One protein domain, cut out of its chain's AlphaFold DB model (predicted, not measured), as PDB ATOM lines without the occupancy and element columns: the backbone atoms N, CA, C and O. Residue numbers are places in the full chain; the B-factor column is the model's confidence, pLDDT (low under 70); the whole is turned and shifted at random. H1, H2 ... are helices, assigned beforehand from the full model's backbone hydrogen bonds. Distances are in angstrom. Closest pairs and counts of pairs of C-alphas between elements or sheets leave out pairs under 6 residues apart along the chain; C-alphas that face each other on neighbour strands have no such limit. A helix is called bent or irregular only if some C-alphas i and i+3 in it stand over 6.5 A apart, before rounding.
ATOM      1  N   LEU A 281     134.025  92.572 194.034       86.81
ATOM      2  CA  LEU A 281     135.481  92.728 194.054       86.81
ATOM      3  C   LEU A 281     136.172  91.430 193.621       86.81
ATOM      4  O   LEU A 281     136.971  91.445 192.684       86.81
ATOM      5  N   GLN A 282     135.812  90.293 194.221       82.06
ATOM      6  CA  GLN A 282     136.417  88.989 193.923       82.06
ATOM      7  C   GLN A 282     136.269  88.587 192.449       82.06
ATOM      8  O   GLN A 282     137.236  88.137 191.831       82.06
ATOM      9  N   ARG A 283     135.088  88.800 191.852       77.19
ATOM     10  CA  ARG A 283     134.857  88.544 190.420       77.19
ATOM     11  C   ARG A 283     135.788  89.371 189.545       77.19
ATOM     12  O   ARG A 283     136.387  88.843 188.610       77.19
ATOM     13  N   ASN A 284     135.922  90.660 189.847       73.88
ATOM     14  CA  ASN A 284     136.769  91.544 189.060       73.88
ATOM     15  C   ASN A 284     138.261  91.190 189.216       73.88
ATOM     16  O   ASN A 284     138.989  91.283 188.229       73.88
ATOM     17  N   ILE A 285     138.694  90.699 190.391       68.69
ATOM     18  CA  ILE A 285     140.079  90.264 190.669       68.69
ATOM     19  C   ILE A 285     140.446  89.022 189.851       68.69
ATOM     20  O   ILE A 285     141.508  88.973 189.233       68.69
ATOM     21  N   VAL A 286     139.578  88.008 189.851       59.44
ATOM     22  CA  VAL A 286     139.888  86.687 189.280       59.44
ATOM     23  C   VAL A 286     139.754  86.667 187.755       59.44
ATOM     24  O   VAL A 286     140.516  85.980 187.074       59.44
ATOM     25  N   VAL A 287     138.787  87.402 187.202       53.06
ATOM     26  CA  VAL A 287     138.377  87.237 185.797       53.06
ATOM     27  C   VAL A 287     139.112  88.189 184.845       53.06
ATOM     28  O   VAL A 287     139.322  87.849 183.679       53.06
ATOM     29  N   ARG A 288     139.571  89.362 185.304       59.53
ATOM     30  CA  ARG A 288     140.168  90.370 184.412       59.53
ATOM     31  C   ARG A 288     141.690  90.261 184.323       59.53
ATOM     32  O   ARG A 288     142.427  91.034 184.933       59.53
ATOM     33  N   LYS A 289     142.182  89.365 183.464       50.88
ATOM     34  CA  LYS A 289     143.545  89.503 182.921       50.88
ATOM     35  C   LYS A 289     143.615  90.812 182.117       50.88
ATOM     36  O   LYS A 289     143.018  90.889 181.051       50.88
ATOM     37  N   GLY A 290     144.315  91.826 182.632       55.31
ATOM     38  CA  GLY A 290     144.546  93.100 181.928       55.31
ATOM     39  C   GLY A 290     144.135  94.378 182.667       55.31
ATOM     40  O   GLY A 290     144.280  95.453 182.099       55.31
ATOM     41  N   PHE A 291     143.644  94.292 183.907       65.06
ATOM     42  CA  PHE A 291     143.339  95.483 184.709       65.06
ATOM     43  C   PHE A 291     144.612  96.236 185.111       65.06
ATOM     44  O   PHE A 291     145.563  95.617 185.603       65.06
ATOM     45  N   SER A 292     144.628  97.564 184.957       73.56
ATOM     46  CA  SER A 292     145.691  98.372 185.550       73.56
ATOM     47  C   SER A 292     145.510  98.406 187.063       73.56
ATOM     48  O   SER A 292     144.399  98.410 187.592       73.56
ATOM     49  N   TRP A 293     146.615  98.489 187.794       76.88
ATOM     50  CA  TRP A 293     146.561  98.739 189.230       76.88
ATOM     51  C   TRP A 293     145.932 100.112 189.539       76.88
ATOM     52  O   TRP A 293     145.360 100.307 190.606       76.88
ATOM     53  N   VAL A 294     145.966 101.056 188.593       79.06
ATOM     54  CA  VAL A 294     145.278 102.351 188.724       79.06
ATOM     55  C   VAL A 294     143.760 102.162 188.779       79.06
ATOM     56  O   VAL A 294     143.097 102.746 189.635       79.06
ATOM     57  N   ASP A 295     143.215 101.302 187.922       81.50
ATOM     58  CA  ASP A 295     141.776 101.031 187.857       81.50
ATOM     59  C   ASP A 295     141.302 100.342 189.143       81.50
ATOM     60  O   ASP A 295     140.248 100.664 189.691       81.50
ATOM     61  N   TRP A 296     142.131  99.448 189.693       83.75
ATOM     62  CA  TRP A 296     141.875  98.824 190.991       83.75
ATOM     63  C   TRP A 296     141.805  99.844 192.127       83.75
ATOM     64  O   TRP A 296     140.905  99.759 192.960       83.75
ATOM     65  N   LEU A 297     142.695 100.841 192.153       85.69
ATOM     66  CA  LEU A 297     142.652 101.896 193.168       85.69
ATOM     67  C   LEU A 297     141.366 102.721 193.055       85.69
ATOM     68  O   LEU A 297     140.772 103.059 194.081       85.69
ATOM     69  N   ARG A 298     140.911 103.007 191.826       87.62
ATOM     70  CA  ARG A 298     139.655 103.730 191.562       87.62
ATOM     71  C   ARG A 298     138.406 102.947 191.987       87.62
ATOM     72  O   ARG A 298     137.378 103.567 192.219       87.62
ATOM     73  N   ILE A 299     138.489 101.624 192.142       90.38
ATOM     74  CA  ILE A 299     137.398 100.766 192.642       90.38
ATOM     75  C   ILE A 299     137.485 100.560 194.161       90.38
ATOM     76  O   ILE A 299     136.489 100.699 194.878       90.38
ATOM     77  N   LEU A 300     138.674 100.234 194.669       91.06
ATOM     78  CA  LEU A 300     138.873  99.879 196.074       91.06
ATOM     79  C   LEU A 300     138.679 101.087 196.988       91.06
ATOM     80  O   LEU A 300     137.974 100.965 197.985       91.06
ATOM     81  N   LYS A 301     139.209 102.267 196.634       91.81
ATOM     82  CA  LYS A 301     139.084 103.469 197.477       91.81
ATOM     83  C   LYS A 301     137.622 103.858 197.746       91.81
ATOM     84  O   LYS A 301     137.282 104.021 198.921       91.81
ATOM     85  N   PRO A 302     136.740 103.995 196.735       92.75
ATOM     86  CA  PRO A 302     135.324 104.244 196.992       92.75
ATOM     87  C   PRO A 302     134.658 103.137 197.813       92.75
ATOM     88  O   PRO A 302     133.924 103.440 198.749       92.75
ATOM     89  N   THR A 303     134.973 101.868 197.537       94.25
ATOM     90  CA  THR A 303     134.403 100.739 198.290       94.25
ATOM     91  C   THR A 303     134.793 100.802 199.770       94.25
ATOM     92  O   THR A 303     133.938 100.677 200.643       94.25
ATOM     93  N   THR A 304     136.060 101.093 200.083       94.44
ATOM     94  CA  THR A 304     136.511 101.288 201.468       94.44
ATOM     95  C   THR A 304     135.819 102.480 202.131       94.44
ATOM     96  O   THR A 304     135.445 102.394 203.296       94.44
ATOM     97  N   LYS A 305     135.582 103.584 201.408       93.25
ATOM     98  CA  LYS A 305     134.821 104.728 201.943       93.25
ATOM     99  C   LYS A 305     133.369 104.373 202.272       93.25
ATOM    100  O   LYS A 305     132.857 104.828 203.296       93.25
ATOM    101  N   MET A 306     132.717 103.556 201.442       93.31
ATOM    102  CA  MET A 306     131.369 103.045 201.723       93.31
ATOM    103  C   MET A 306     131.371 102.213 203.006       93.31
ATOM    104  O   MET A 306     130.563 102.460 203.894       93.31
ATOM    105  N   VAL A 307     132.348 101.312 203.146       92.50
ATOM    106  CA  VAL A 307     132.547 100.468 204.332       92.50
ATOM    107  C   VAL A 307     132.775 101.305 205.601       92.50
ATOM    108  O   VAL A 307     132.098 101.095 206.605       92.50
ATOM    109  N   ILE A 308     133.649 102.317 205.551       91.94
ATOM    110  CA  ILE A 308     133.849 103.268 206.661       91.94
ATOM    111  C   ILE A 308     132.531 103.965 207.025       91.94
ATOM    112  O   ILE A 308     132.208 104.093 208.206       91.94
ATOM    113  N   SER A 309     131.767 104.418 206.028       89.81
ATOM    114  CA  SER A 309     130.500 105.125 206.254       89.81
ATOM    115  C   SER A 309     129.469 104.213 206.920       89.81
ATOM    116  O   SER A 309     128.900 104.592 207.941       89.81
ATOM    117  N   MET A 310     129.318 102.974 206.439       87.62
ATOM    118  CA  MET A 310     128.455 101.956 207.058       87.62
ATOM    119  C   MET A 310     128.824 101.714 208.529       87.62
ATOM    120  O   MET A 310     127.942 101.643 209.381       87.62
ATOM    121  N   MET A 311     130.118 101.662 208.860       86.00
ATOM    122  CA  MET A 311     130.574 101.417 210.234       86.00
ATOM    123  C   MET A 311     130.472 102.625 211.172       86.00
ATOM    124  O   MET A 311     130.288 102.456 212.378       86.00
ATOM    125  N   ARG A 312     130.598 103.853 210.657       85.06
ATOM    126  CA  ARG A 312     130.506 105.074 211.480       85.06
ATOM    127  C   ARG A 312     129.116 105.271 212.078       85.06
ATOM    128  O   ARG A 312     128.996 105.839 213.167       85.06
ATOM    129  N   HIS A 313     128.077 104.788 211.406       74.31
ATOM    130  CA  HIS A 313     126.718 104.795 211.931       74.31
ATOM    131  C   HIS A 313     126.545 103.636 212.924       74.31
ATOM    132  O   HIS A 313     126.163 102.526 212.551       74.31
ATOM    133  N   ARG A 314     126.877 103.911 214.194       55.16
ATOM    134  CA  ARG A 314     127.001 102.927 215.288       55.16
ATOM    135  C   ARG A 314     125.799 101.988 215.444       55.16
ATOM    136  O   ARG A 314     126.021 100.798 215.626       55.16
ATOM    137  N   ASP A 315     124.584 102.503 215.264       57.16
ATOM    138  CA  ASP A 315     123.325 101.756 215.429       57.16
ATOM    139  C   ASP A 315     122.695 101.331 214.089       57.16
ATOM    140  O   ASP A 315     121.503 101.042 214.010       57.16
ATOM    141  N   SER A 316     123.464 101.365 212.994       62.59
ATOM    142  CA  SER A 316     122.937 101.008 211.678       62.59
ATOM    143  C   SER A 316     122.819  99.493 211.513       62.59
ATOM    144  O   SER A 316     123.772  98.753 211.764       62.59
ATOM    145  N   SER A 317     121.675  99.051 210.985       66.25
ATOM    146  CA  SER A 317     121.449  97.680 210.497       66.25
ATOM    147  C   SER A 317     122.335  97.307 209.302       66.25
ATOM    148  O   SER A 317     122.302  96.173 208.836       66.25
ATOM    149  N   ILE A 330     136.247  93.467 204.373       91.56
ATOM    150  CA  ILE A 330     137.402  94.158 204.965       91.56
ATOM    151  C   ILE A 330     138.687  93.358 204.720       91.56
ATOM    152  O   ILE A 330     139.672  93.928 204.248       91.56
ATOM    153  N   ASP A 331     138.662  92.038 204.911       90.19
ATOM    154  CA  ASP A 331     139.797  91.153 204.622       90.19
ATOM    155  C   ASP A 331     140.205  91.197 203.142       90.19
ATOM    156  O   ASP A 331     141.392  91.178 202.789       90.19
ATOM    157  N   CYS A 332     139.225  91.255 202.233       89.31
ATOM    158  CA  CYS A 332     139.480  91.427 200.808       89.31
ATOM    159  C   CYS A 332     140.185  92.763 200.531       89.31
ATOM    160  O   CYS A 332     141.227  92.770 199.873       89.31
ATOM    161  N   LEU A 333     139.679  93.870 201.080       91.31
ATOM    162  CA  LEU A 333     140.289  95.195 200.947       91.31
ATOM    163  C   LEU A 333     141.714  95.232 201.535       91.31
ATOM    164  O   LEU A 333     142.618  95.778 200.902       91.31
ATOM    165  N   GLY A 334     141.937  94.593 202.688       88.81
ATOM    166  CA  GLY A 334     143.238  94.463 203.355       88.81
ATOM    167  C   GLY A 334     144.293  93.786 202.495       88.81
ATOM    168  O   GLY A 334     145.368  94.344 202.279       88.81
ATOM    169  N   ARG A 335     143.967  92.618 201.928       85.12
ATOM    170  CA  ARG A 335     144.895  91.879 201.056       85.12
ATOM    171  C   ARG A 335     145.342  92.695 199.846       85.12
ATOM    172  O   ARG A 335     146.501  92.603 199.449       85.12
ATOM    173  N   HIS A 336     144.438  93.482 199.266       82.25
ATOM    174  CA  HIS A 336     144.759  94.295 198.096       82.25
ATOM    175  C   HIS A 336     145.456  95.603 198.450       82.25
ATOM    176  O   HIS A 336     146.321  96.030 197.696       82.25
ATOM    177  N   SER A 337     145.169  96.207 199.601       84.50
ATOM    178  CA  SER A 337     145.810  97.461 199.986       84.50
ATOM    179  C   SER A 337     147.331  97.357 200.078       84.50
ATOM    180  O   SER A 337     148.021  98.218 199.544       84.50
ATOM    181  N   THR A 338     147.853  96.294 200.695       74.88
ATOM    182  CA  THR A 338     149.304  96.086 200.862       74.88
ATOM    183  C   THR A 338     150.029  95.969 199.522       74.88
ATOM    184  O   THR A 338     151.183  96.358 199.390       74.88
ATOM    185  N   ILE A 339     149.348  95.438 198.504       72.94
ATOM    186  CA  ILE A 339     149.901  95.325 197.152       72.94
ATOM    187  C   ILE A 339     149.994  96.715 196.506       72.94
ATOM    188  O   ILE A 339     150.886  96.956 195.706       72.94
ATOM    189  N   MET A 340     149.099  97.642 196.851       76.94
ATOM    190  CA  MET A 340     148.903  98.896 196.119       76.94
ATOM    191  C   MET A 340     149.599 100.119 196.719       76.94
ATOM    192  O   MET A 340     149.535 101.193 196.118       76.94
ATOM    193  N   ASP A 341     150.281  99.973 197.855       76.12
ATOM    194  CA  ASP A 341     150.904 101.089 198.578       76.12
ATOM    195  C   ASP A 341     151.932 101.858 197.730       76.12
ATOM    196  O   ASP A 341     151.908 103.092 197.699       76.12
ATOM    197  N   ASP A 342     152.773 101.157 196.964       72.25
ATOM    198  CA  ASP A 342     153.797 101.783 196.112       72.25
ATOM    199  C   ASP A 342     153.180 102.611 194.972       72.25
ATOM    200  O   ASP A 342     153.661 103.700 194.622       72.25
ATOM    201  N   LEU A 343     152.080 102.116 194.395       78.25
ATOM    202  CA  LEU A 343     151.363 102.828 193.343       78.25
ATOM    203  C   LEU A 343     150.638 104.048 193.904       78.25
ATOM    204  O   LEU A 343     150.680 105.114 193.293       78.25
ATOM    205  N   ASP A 344     149.988 103.908 195.057       73.94
ATOM    206  CA  ASP A 344     149.265 105.009 195.684       73.94
ATOM    207  C   ASP A 344     150.235 106.142 196.058       73.94
ATOM    208  O   ASP A 344     149.981 107.311 195.768       73.94
ATOM    209  N   CYS A 345     151.418 105.802 196.583       70.00
ATOM    210  CA  CYS A 345     152.502 106.762 196.794       70.00
ATOM    211  C   CYS A 345     152.896 107.480 195.493       70.00
ATOM    212  O   CYS A 345     153.009 108.707 195.470       70.00
ATOM    213  N   SER A 346     153.055 106.735 194.398       69.62
ATOM    214  CA  SER A 346     153.465 107.285 193.101       69.62
ATOM    215  C   SER A 346     152.411 108.217 192.486       69.62
ATOM    216  O   SER A 346     152.760 109.272 191.953       69.62
ATOM    217  N   ILE A 347     151.123 107.868 192.583       70.38
ATOM    218  CA  ILE A 347     150.015 108.705 192.095       70.38
ATOM    219  C   ILE A 347     149.920 109.993 192.915       70.38
ATOM    220  O   ILE A 347     149.845 111.076 192.338       70.38
ATOM    221  N   ASN A 348     149.987 109.897 194.247       63.66
ATOM    222  CA  ASN A 348     149.921 111.070 195.119       63.66
ATOM    223  C   ASN A 348     151.092 112.036 194.874       63.66
ATOM    224  O   ASN A 348     150.899 113.247 194.884       63.66
ATOM    225  N   LEU A 349     152.299 111.526 194.596       60.94
ATOM    226  CA  LEU A 349     153.450 112.364 194.238       60.94
ATOM    227  C   LEU A 349     153.271 113.080 192.892       60.94
ATOM    228  O   LEU A 349     153.742 114.206 192.735       60.94
ATOM    229  N   ALA A 350     152.597 112.450 191.928       58.38
ATOM    230  CA  ALA A 350     152.364 113.022 190.603       58.38
ATOM    231  C   ALA A 350     151.299 114.136 190.583       58.38
ATOM    232  O   ALA A 350     151.278 114.916 189.626       58.38
ATOM    233  N   ASP A 351     150.435 114.201 191.603       54.69
ATOM    234  CA  ASP A 351     149.335 115.172 191.721       54.69
ATOM    235  C   ASP A 351     149.697 116.400 192.588       54.69
ATOM    236  O   ASP A 351     149.013 117.423 192.569       54.69
ATOM    237  N   CYS A 352     150.822 116.347 193.312       50.06
ATOM    238  CA  CYS A 352     151.347 117.463 194.098       50.06
ATOM    239  C   CYS A 352     152.000 118.536 193.207       50.06
ATOM    240  O   CYS A 352     153.227 118.641 193.128       50.06
ATOM    241  N   ASP A 353     151.203 119.397 192.576       49.19
ATOM    242  CA  ASP A 353     151.725 120.665 192.062       49.19
ATOM    243  C   ASP A 353     152.100 121.581 193.256       49.19
ATOM    244  O   ASP A 353     151.317 121.826 194.173       49.19
ATOM    245  N   HIS A 354     153.334 122.097 193.253       48.41
ATOM    246  CA  HIS A 354     153.826 123.160 194.152       48.41
ATOM    247  C   HIS A 354     153.915 122.871 195.667       48.41
ATOM    248  O   HIS A 354     153.880 123.804 196.468       48.41
ATOM    249  N   GLY A 355     154.127 121.619 196.083       43.06
ATOM    250  CA  GLY A 355     154.373 121.308 197.502       43.06
ATOM    251  C   GLY A 355     153.121 121.387 198.383       43.06
ATOM    252  O   GLY A 355     153.231 121.511 199.605       43.06
ATOM    253  N   ALA A 356     151.934 121.306 197.775       44.62
ATOM    254  CA  ALA A 356     150.696 121.045 198.494       44.62
ATOM    255  C   ALA A 356     150.768 119.676 199.199       44.62
ATOM    256  O   ALA A 356     151.395 118.737 198.703       44.62
ATOM    257  N   LYS A 357     150.141 119.563 200.379       39.84
ATOM    258  CA  LYS A 357     149.979 118.271 201.067       39.84
ATOM    259  C   LYS A 357     149.251 117.283 200.140       39.84
ATOM    260  O   LYS A 357     148.390 117.735 199.385       39.84
ATOM    261  N   PRO A 358     149.526 115.967 200.242       43.72
ATOM    262  CA  PRO A 358     148.771 114.956 199.511       43.72
ATOM    263  C   PRO A 358     147.273 115.189 199.711       43.72
ATOM    264  O   PRO A 358     146.796 115.231 200.846       43.72
ATOM    265  N   GLN A 359     146.548 115.397 198.613       51.84
ATOM    266  CA  GLN A 359     145.126 115.738 198.647       51.84
ATOM    267  C   GLN A 359     144.254 114.529 199.042       51.84
ATOM    268  O   GLN A 359     143.106 114.698 199.448       51.84
ATOM    269  N   PHE A 360     144.811 113.310 198.992       62.16
ATOM    270  CA  PHE A 360     144.085 112.062 199.210       62.16
ATOM    271  C   PHE A 360     144.749 111.164 200.260       62.16
ATOM    272  O   PHE A 360     145.970 111.026 200.316       62.16
ATOM    273  N   LYS A 361     143.916 110.518 201.089       78.44
ATOM    274  CA  LYS A 361     144.340 109.437 201.989       78.44
ATOM    275  C   LYS A 361     144.722 108.201 201.149       78.44
ATOM    276  O   LYS A 361     143.921 107.816 200.287       78.44
ATOM    277  N   PRO A 362     145.884 107.568 201.397       85.19
ATOM    278  CA  PRO A 362     146.228 106.287 200.784       85.19
ATOM    279  C   PRO A 362     145.198 105.202 201.116       85.19
ATOM    280  O   PRO A 362     144.557 105.253 202.169       85.19
ATOM    281  N   LEU A 363     145.061 104.200 200.248       88.56
ATOM    282  CA  LEU A 363     144.161 103.069 200.455       88.56
ATOM    283  C   LEU A 363     144.471 102.343 201.770       88.56
ATOM    284  O   LEU A 363     143.543 102.069 202.523       88.56
ATOM    285  N   SER A 364     145.746 102.143 202.115       88.31
ATOM    286  CA  SER A 364     146.152 101.507 203.382       88.31
ATOM    287  C   SER A 364     145.696 102.270 204.606       88.31
ATOM    288  O   SER A 364     145.281 101.663 205.593       88.31
ATOM    289  N   PHE A 365     145.691 103.600 204.534       89.56
ATOM    290  CA  PHE A 365     145.129 104.418 205.596       89.56
ATOM    291  C   PHE A 365     143.618 104.188 205.730       89.56
ATOM    292  O   PHE A 365     143.125 103.997 206.838       89.56
ATOM    293  N   LEU A 366     142.883 104.189 204.611       92.19
ATOM    294  CA  LEU A 366     141.432 103.972 204.615       92.19
ATOM    295  C   LEU A 366     141.071 102.567 205.113       92.19
ATOM    296  O   LEU A 366     140.140 102.413 205.895       92.19
ATOM    297  N   VAL A 367     141.813 101.545 204.691       92.88
ATOM    298  CA  VAL A 367     141.560 100.161 205.105       92.88
ATOM    299  C   VAL A 367     141.877  99.965 206.582       92.88
ATOM    300  O   VAL A 367     141.100  99.330 207.288       92.88
ATOM    301  N   LYS A 368     142.955 100.576 207.086       93.06
ATOM    302  CA  LYS A 368     143.250 100.577 208.520       93.06
ATOM    303  C   LYS A 368     142.146 101.266 209.327       93.06
ATOM    304  O   LYS A 368     141.718 100.728 210.340       93.06
ATOM    305  N   GLU A 369     141.650 102.412 208.858       93.69
ATOM    306  CA  GLU A 369     140.519 103.113 209.481       93.69
ATOM    307  C   GLU A 369     139.257 102.229 209.511       93.69
ATOM    308  O   GLU A 369     138.583 102.154 210.536       93.69
ATOM    309  N   ALA A 370     138.959 101.516 208.419       92.12
ATOM    310  CA  ALA A 370     137.857 100.558 208.366       92.12
ATOM    311  C   ALA A 370     138.040  99.406 209.373       92.12
ATOM    312  O   ALA A 370     137.108  99.096 210.111       92.12
ATOM    313  N   GLN A 371     139.236  98.816 209.451       92.44
ATOM    314  CA  GLN A 371     139.540  97.734 210.393       92.44
ATOM    315  C   GLN A 371     139.386  98.183 211.853       92.44
ATOM    316  O   GLN A 371     138.736  97.508 212.642       92.44
ATOM    317  N   GLU A 372     139.926  99.349 212.214       92.50
ATOM    318  CA  GLU A 372     139.827  99.882 213.579       92.50
ATOM    319  C   GLU A 372     138.369 100.132 213.998       92.50
ATOM    320  O   GLU A 372     137.996  99.897 215.152       92.50
ATOM    321  N   LEU A 373     137.529 100.602 213.068       90.69
ATOM    322  CA  LEU A 373     136.095 100.771 213.311       90.69
ATOM    323  C   LEU A 373     135.388  99.425 213.518       90.69
ATOM    324  O   LEU A 373     134.536  99.324 214.404       90.69
ATOM    325  N   TRP A 374     135.765  98.405 212.747       89.31
ATOM    326  CA  TRP A 374     135.207  97.058 212.838       89.31
ATOM    327  C   TRP A 374     135.572  96.363 214.151       89.31
ATOM    328  O   TRP A 374     134.691  95.906 214.883       89.31
ATOM    329  N   ASP A 375     136.856  96.375 214.509       87.94
ATOM    330  CA  ASP A 375     137.366  95.768 215.741       87.94
ATOM    331  C   ASP A 375     136.734  96.415 216.976       87.94
ATOM    332  O   ASP A 375     136.350  95.739 217.935       87.94
ATOM    333  N   LYS A 376     136.560  97.742 216.943       86.44
ATOM    334  CA  LYS A 376     135.869  98.475 218.003       86.44
ATOM    335  C   LYS A 376     134.412  98.037 218.148       86.44
ATOM    336  O   LYS A 376     133.930  97.965 219.276       86.44
ATOM    337  N   LYS A 377     133.718  97.755 217.042       81.38
ATOM    338  CA  LYS A 377     132.323  97.298 217.066       81.38
ATOM    339  C   LYS A 377     132.216  95.902 217.694       81.38
ATOM    340  O   LYS A 377     131.466  95.732 218.652       81.38
ATOM    341  N   LYS A 378     133.070  94.958 217.276       80.69
ATOM    342  CA  LYS A 378     133.163  93.605 217.866       80.69
ATOM    343  C   LYS A 378     133.539  93.617 219.357       80.69
ATOM    344  O   LYS A 378     132.951  92.908 220.176       80.69
ATOM    345  N   GLY A 379     134.503  94.456 219.740       73.25
ATOM    346  CA  GLY A 379     134.944  94.592 221.132       73.25
ATOM    347  C   GLY A 379     133.880  95.176 222.072       73.25
ATOM    348  O   GLY A 379     133.925  94.944 223.277       73.25
ATOM    349  N   GLN A 380     132.909  95.923 221.542       63.31
ATOM    350  CA  GLN A 380     131.819  96.492 222.337       63.31
ATOM    351  C   GLN A 380     130.658  95.508 222.528       63.31
ATOM    352  O   GLN A 380     130.141  95.431 223.641       63.31
TER     353      GLN A 380
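Overview. This is residues 281 to 317 and 330 to 380 of the 391 residues of an uncharacterized protein of Oryza meridionalis (UniProt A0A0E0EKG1). Two long helices, H2 and H4, run side by side the same way, and H3a, the first arm of the bent helix H3, packs on both and runs the opposite way, a small up-and-down bundle in which each runs against the one before it. The second arm, H3b, turns away at one end of the bundle, and short H1 lies to one side, with residues 286 to 292 sticking out. The printed part has 88 residues, with four named helices in the order H1, H2, H3, H4 and no named strand: all helix. It is only just loose, close to compact, with a radius of gyration of the C-alphas of 14.6 A, and flat, spanning 42 by 37 by 18 A.

Arrangement. H1, residues 281 to 287, is near H2, residues 293 to 312, with 7 pairs of C-alphas within 10 A. H3, residues 330 to 351, was assigned as one helix by its hydrogen bonds but is bent, C-alphas 339 and 342 being 7.6 A apart; its arms H3a, residues 330 to 339, and H3b, residues 342 to 351, are about perpendicular at 74 degrees. H2 touches H3a with residues 300 to 307 alone, closest at the C-alphas of Leu 300 and Leu 333, 6.9 A. H4, residues 363 to 380, touches H2 at a shallow tilt of 26 degrees, closest at the C-alphas of Ile 308 and Ala 370, 5.1 A. Every O i to N i+4 pair is within hydrogen-bond range in H1, H3b and H4, against 15 of 16 in H2 and 4 of 6 in H3a.

Along the chain. H1 begins at C-alpha 281 (135.481, 92.728, 194.054) and measures 10.3 A. H2 measures 28.2 A, H3a and H3b 14.8 A each. H4, 26.0 A, ends at C-alpha 380 (131.819, 96.492, 222.337).

Size, cuts and confidence. Residues 318 to 329 are not printed, with 17.2 A between C-alphas 317 and 330. The link from H3 to H4 is long, and residues 348 to 360 are among those under pLDDT 70.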